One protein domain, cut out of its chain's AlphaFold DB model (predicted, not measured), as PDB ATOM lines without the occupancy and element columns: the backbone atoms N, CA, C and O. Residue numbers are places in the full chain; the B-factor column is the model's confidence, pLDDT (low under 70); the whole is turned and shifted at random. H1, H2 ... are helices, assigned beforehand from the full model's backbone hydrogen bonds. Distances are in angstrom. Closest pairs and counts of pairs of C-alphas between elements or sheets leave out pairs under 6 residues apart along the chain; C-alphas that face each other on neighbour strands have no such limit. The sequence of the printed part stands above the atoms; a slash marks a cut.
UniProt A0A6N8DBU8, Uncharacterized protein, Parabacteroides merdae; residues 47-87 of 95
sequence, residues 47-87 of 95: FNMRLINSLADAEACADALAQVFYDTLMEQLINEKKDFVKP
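This is residues 47 to 87 of the 95 residues of an uncharacterized protein of Parabacteroides merdae (UniProt A0A6N8DBU8). One long straight helix, H1, makes nearly the whole length of a rod; at its first end residues 47 to 54, with no named element, form a hook, and at its other end the short helix H2 turns off at a corner. The printed part has 41 residues with two named helices, H1 then H2, no named strand, and is all helix. It is extended, with a radius of gyration of the C-alphas of 15.3 A and spans of 44 by 17 by 7 A.

Start at C-alpha 47, at (210.014, 145.740, 268.120). Find C-alpha 55 at (211.351, 158.988, 266.411); from there H1, residues 55 to 80, runs 37.2 A to C-alpha 80. H2, residues 82 to 85, ends at C-alpha 85, at (244.422, 144.356, 271.389).

After a tight link of one residue, H2 and H1 only just touch, with 3 pairs of C-alphas within 8 A, and only at the corner; H1 does so with residues 77 to 78 alone. The closest C-alphas, of Ile 78 and Val 85, are 7.0 A apart. In H1 every O i to N i+4 pair is within hydrogen-bond range; H2 is too short for such a pair, and its one O i to N i+3 pair is not within range.

Look to Arg 50 and Pro 87 for the C-alphas farthest apart, 45.3 A. The printed part has no cut; residues 82 to 87 have pLDDT under 70.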
ATOM      1  N   PHE A  47     209.945 144.464 267.418       93.38
ATOM      2  CA  PHE A  47     210.014 145.740 268.120       93.38
ATOM      3  C   PHE A  47     208.813 145.900 269.050       93.38
ATOM      4  O   PHE A  47     207.671 145.622 268.680       93.38
ATOM      5  N   ASN A  48     209.058 146.370 270.273       93.06
ATOM      6  CA  ASN A  48     207.985 146.654 271.216       93.06
ATOM      7  C   ASN A  48     207.364 148.023 270.911       93.06
ATOM      8  O   ASN A  48     207.697 149.026 271.540       93.06
ATOM      9  N   MET A  49     206.427 148.051 269.961       95.19
ATOM     10  CA  MET A  49     205.768 149.285 269.505       95.19
ATOM     11  C   MET A  49     204.965 150.006 270.595       95.19
ATOM     12  O   MET A  49     204.616 151.163 270.424       95.19
ATOM     13  N   ARG A  50     204.687 149.363 271.739       96.00
ATOM     14  CA  ARG A  50     204.093 150.050 272.897       96.00
ATOM     15  C   ARG A  50     205.080 151.016 273.559       96.00
ATOM     16  O   ARG A  50     204.659 151.989 274.176       96.00
ATOM     17  N   LEU A  51     206.376 150.710 273.499       94.56
ATOM     18  CA  LEU A  51     207.435 151.540 274.075       94.56
ATOM     19  C   LEU A  51     207.965 152.564 273.066       94.56
ATOM     20  O   LEU A  51     208.346 153.655 273.468       94.56
ATOM     21  N   ILE A  52     207.938 152.233 271.774       95.69
ATOM     22  CA  ILE A  52     208.394 153.116 270.696       95.69
ATOM     23  C   ILE A  52     207.236 154.020 270.270       95.69
ATOM     24  O   ILE A  52     206.409 153.628 269.447       95.69
ATOM     25  N   ASN A  53     207.169 155.224 270.837       95.94
ATOM     26  CA  ASN A  53     206.077 156.172 270.590       95.94
ATOM     27  C   ASN A  53     206.530 157.422 269.819       95.94
ATOM     28  O   ASN A  53     205.708 158.271 269.472       95.94
ATOM     29  N   SER A  54     207.827 157.545 269.543       97.31
ATOM     30  CA  SER A  54     208.424 158.683 268.852       97.31
ATOM     31  C   SER A  54     209.639 158.270 268.018       97.31
ATOM     32  O   SER A  54     210.166 157.166 268.163       97.31
ATOM     33  N   LEU A  55     210.102 159.178 267.152       96.62
ATOM     34  CA  LEU A  55     211.351 158.988 266.411       96.62
ATOM     35  C   LEU A  55     212.550 158.853 267.361       96.62
ATOM     36  O   LEU A  55     213.380 157.978 267.154       96.62
ATOM     37  N   ALA A  56     212.586 159.645 268.436       97.62
ATOM     38  CA  ALA A  56     213.649 159.580 269.436       97.62
ATOM     39  C   ALA A  56     213.697 158.214 270.145       97.62
ATOM     40  O   ALA A  56     214.778 157.686 270.383       97.62
ATOM     41  N   ASP A  57     212.541 157.602 270.435       97.19
ATOM     42  CA  ASP A  57     212.501 156.246 271.006       97.19
ATOM     43  C   ASP A  57     213.025 155.201 270.013       97.19
ATOM     44  O   ASP A  57     213.672 154.231 270.409       97.19
ATOM     45  N   ALA A  58     212.742 155.384 268.718       96.38
ATOM     46  CA  ALA A  58     213.227 154.495 267.668       96.38
ATOM     47  C   ALA A  58     214.749 154.611 267.490       96.38
ATOM     48  O   ALA A  58     215.422 153.586 267.405       96.38
ATOM     49  N   GLU A  59     215.287 155.832 267.492       96.62
ATOM     50  CA  GLU A  59     216.730 156.100 267.459       96.62
ATOM     51  C   GLU A  59     217.421 155.494 268.683       96.62
ATOM     52  O   GLU A  59     218.334 154.687 268.530       96.62
ATOM     53  N   ALA A  60     216.908 155.755 269.889       96.25
ATOM     54  CA  ALA A  60     217.444 155.172 271.116       96.25
ATOM     55  C   ALA A  60     217.392 153.632 271.108       96.25
ATOM     56  O   ALA A  60     218.311 152.971 271.594       96.25
ATOM     57  N   CYS A  61     216.334 153.040 270.542       96.19
ATOM     58  CA  CYS A  61     216.235 151.591 270.374       96.19
ATOM     59  C   CYS A  61     217.286 151.055 269.392       96.19
ATOM     60  O   CYS A  61     217.887 150.014 269.660       96.19
ATOM     61  N   ALA A  62     217.506 151.738 268.266       94.44
ATOM     62  CA  ALA A  62     218.512 151.358 267.281       94.44
ATOM     63  C   ALA A  62     219.933 151.474 267.853       94.44
ATOM     64  O   ALA A  62     220.716 150.537 267.711       94.44
ATOM     65  N   ASP A  63     220.234 152.560 268.566       96.06
ATOM     66  CA  ASP A  63     221.525 152.782 269.223       96.06
ATOM     67  C   ASP A  63     221.806 151.710 270.280       96.06
ATOM     68  O   ASP A  63     222.905 151.155 270.341       96.06
ATOM     69  N   ALA A  64     220.797 151.349 271.078       95.31
ATOM     70  CA  ALA A  64     220.927 150.277 272.060       95.31
ATOM     71  C   ALA A  64     221.229 148.922 271.397       95.31
ATOM     72  O   ALA A  64     222.086 148.179 271.875       95.31
ATOM     73  N   LEU A  65     220.567 148.601 270.278       93.12
ATOM     74  CA  LEU A  65     220.863 147.385 269.514       93.12
ATOM     75  C   LEU A  65     222.276 147.427 268.919       93.12
ATOM     76  O   LEU A  65     222.998 146.435 269.001       93.12
ATOM     77  N   ALA A  66     222.692 148.568 268.364       92.31
ATOM     78  CA  ALA A  66     224.039 148.757 267.834       92.31
ATOM     79  C   ALA A  66     225.111 148.537 268.914       92.31
ATOM     80  O   ALA A  66     226.111 147.870 268.649       92.31
ATOM     81  N   GLN A  67     224.874 149.015 270.140       93.19
ATOM     82  CA  GLN A  67     225.783 148.794 271.265       93.19
ATOM     83  C   GLN A  67     225.914 147.307 271.618       93.19
ATOM     84  O   GLN A  67     227.028 146.817 271.779       93.19
ATOM     85  N   VAL A  68     224.805 146.560 271.660       92.62
ATOM     86  CA  VAL A  68     224.835 145.106 271.911       92.62
ATOM     87  C   VAL A  68     225.674 144.379 270.854       92.62
ATOM     88  O   VAL A  68     226.477 143.504 271.189       92.62
ATOM     89  N   PHE A  69     225.521 144.748 269.579       90.25
ATOM     90  CA  PHE A  69     226.346 144.187 268.507       90.25
ATOM     91  C   PHE A  69     227.823 144.539 268.672       90.25
ATOM     92  O   PHE A  69     228.671 143.670 268.475       90.25
ATOM     93  N   TYR A  70     228.137 145.780 269.047       90.44
ATOM     94  CA  TYR A  70     229.509 146.211 269.290       90.44
ATOM     95  C   TYR A  70     230.165 145.409 270.417       90.44
ATOM     96  O   TYR A  70     231.256 144.875 270.225       90.44
ATOM     97  N   ASP A  71     229.491 145.268 271.558       90.94
ATOM     98  CA  ASP A  71     230.028 144.537 272.708       90.94
ATOM     99  C   ASP A  71     230.295 143.069 272.338       90.94
ATOM    100  O   ASP A  71     231.394 142.556 272.553       90.94
ATOM    101  N   THR A  72     229.335 142.432 271.660       88.81
ATOM    102  CA  THR A  72     229.465 141.046 271.178       88.81
ATOM    103  C   THR A  72     230.632 140.893 270.192       88.81
ATOM    104  O   THR A  72     231.419 139.949 270.283       88.81
ATOM    105  N   LEU A  73     230.781 141.838 269.256       88.38
ATOM    106  CA  LEU A  73     231.883 141.852 268.293       88.38
ATOM    107  C   LEU A  73     233.235 142.005 268.994       88.38
ATOM    108  O   LEU A  73     234.191 141.316 268.641       88.38
ATOM    109  N   MET A  74     233.329 142.896 269.980       88.00
ATOM    110  CA  MET A  74     234.557 143.120 270.736       88.00
ATOM    111  C   MET A  74     234.960 141.884 271.535       88.00
ATOM    112  O   MET A  74     236.135 141.515 271.525       88.00
ATOM    113  N   GLU A  75     234.006 141.204 272.172       88.25
ATOM    114  CA  GLU A  75     234.257 139.929 272.848       88.25
ATOM    115  C   GLU A  75     234.802 138.877 271.878       88.25
ATOM    116  O   GLU A  75     235.821 138.236 272.155       88.25
ATOM    117  N   GLN A  76     234.176 138.731 270.708       85.94
ATOM    118  CA  GLN A  76     234.647 137.808 269.680       85.94
ATOM    119  C   GLN A  76     236.052 138.183 269.186       85.94
ATOM    120  O   GLN A  76     236.924 137.319 269.084       85.94
ATOM    121  N   LEU A  77     236.311 139.471 268.951       86.06
ATOM    122  CA  LEU A  77     237.611 139.966 268.507       86.06
ATOM    123  C   LEU A  77     238.710 139.690 269.539       86.06
ATOM    124  O   LEU A  77     239.795 139.246 269.170       86.06
ATOM    125  N   ILE A  78     238.435 139.913 270.828       85.50
ATOM    126  CA  ILE A  78     239.365 139.597 271.920       85.50
ATOM    127  C   ILE A  78     239.654 138.093 271.954       85.50
ATOM    128  O   ILE A  78     240.806 137.689 272.124       85.50
ATOM    129  N   ASN A  79     238.630 137.258 271.777       85.12
ATOM    130  CA  ASN A  79     238.770 135.805 271.824       85.12
ATOM    131  C   ASN A  79     239.567 135.251 270.635       85.12
ATOM    132  O   ASN A  79     240.440 134.402 270.830       85.12
ATOM    133  N   GLU A  80     239.300 135.744 269.427       83.56
ATOM    134  CA  GLU A  80     239.876 135.226 268.181       83.56
ATOM    135  C   GLU A  80     241.188 135.912 267.779       83.56
ATOM    136  O   GLU A  80     242.047 135.295 267.150       83.56
ATOM    137  N   LYS A  81     241.380 137.182 268.148       77.19
ATOM    138  CA  LYS A  81     242.531 138.006 267.753       77.19
ATOM    139  C   LYS A  81     243.135 138.739 268.952       77.19
ATOM    140  O   LYS A  81     243.255 139.964 268.961       77.19
ATOM    141  N   LYS A  82     243.611 137.977 269.941       60.72
ATOM    142  CA  LYS A  82     244.286 138.494 271.152       60.72
ATOM    143  C   LYS A  82     245.431 139.478 270.870       60.72
ATOM    144  O   LYS A  82     245.677 140.371 271.674       60.72
ATOM    145  N   ASP A  83     246.120 139.342 269.735       63.44
ATOM    146  CA  ASP A  83     247.218 140.237 269.342       63.44
ATOM    147  C   ASP A  83     246.754 141.572 268.733       63.44
ATOM    148  O   ASP A  83     247.544 142.508 268.674       63.44
ATOM    149  N   PHE A  84     245.485 141.704 268.332       60.59
ATOM    150  CA  PHE A  84     244.916 142.959 267.820       60.59
ATOM    151  C   PHE A  84     244.716 144.003 268.932       60.59
ATOM    152  O   PHE A  84     244.679 145.200 268.673       60.59
ATOM    153  N   VAL A  85     244.612 143.535 270.181       55.78
ATOM    154  CA  VAL A  85     244.422 144.356 271.389       55.78
ATOM    155  C   VAL A  85     245.763 144.719 272.041       55.78
ATOM    156  O   VAL A  85     245.801 145.477 273.010       55.78
ATOM    157  N   LYS A  86     246.895 144.204 271.535       52.25
ATOM    158  CA  LYS A  86     248.204 144.625 272.038       52.25
ATOM    159  C   LYS A  86     248.485 146.049 271.549       52.25
ATOM    160  O   LYS A  86     248.470 146.272 270.337       52.25
ATOM    161  N   PRO A  87     248.777 147.008 272.450       56.41
ATOM    162  CA  PRO A  87     249.304 148.294 272.017       56.41
ATOM    163  C   PRO A  87     250.579 148.051 271.196       56.41
ATOM    164  O   PRO A  87     251.282 147.064 271.459       56.41
TER     165      PRO A  87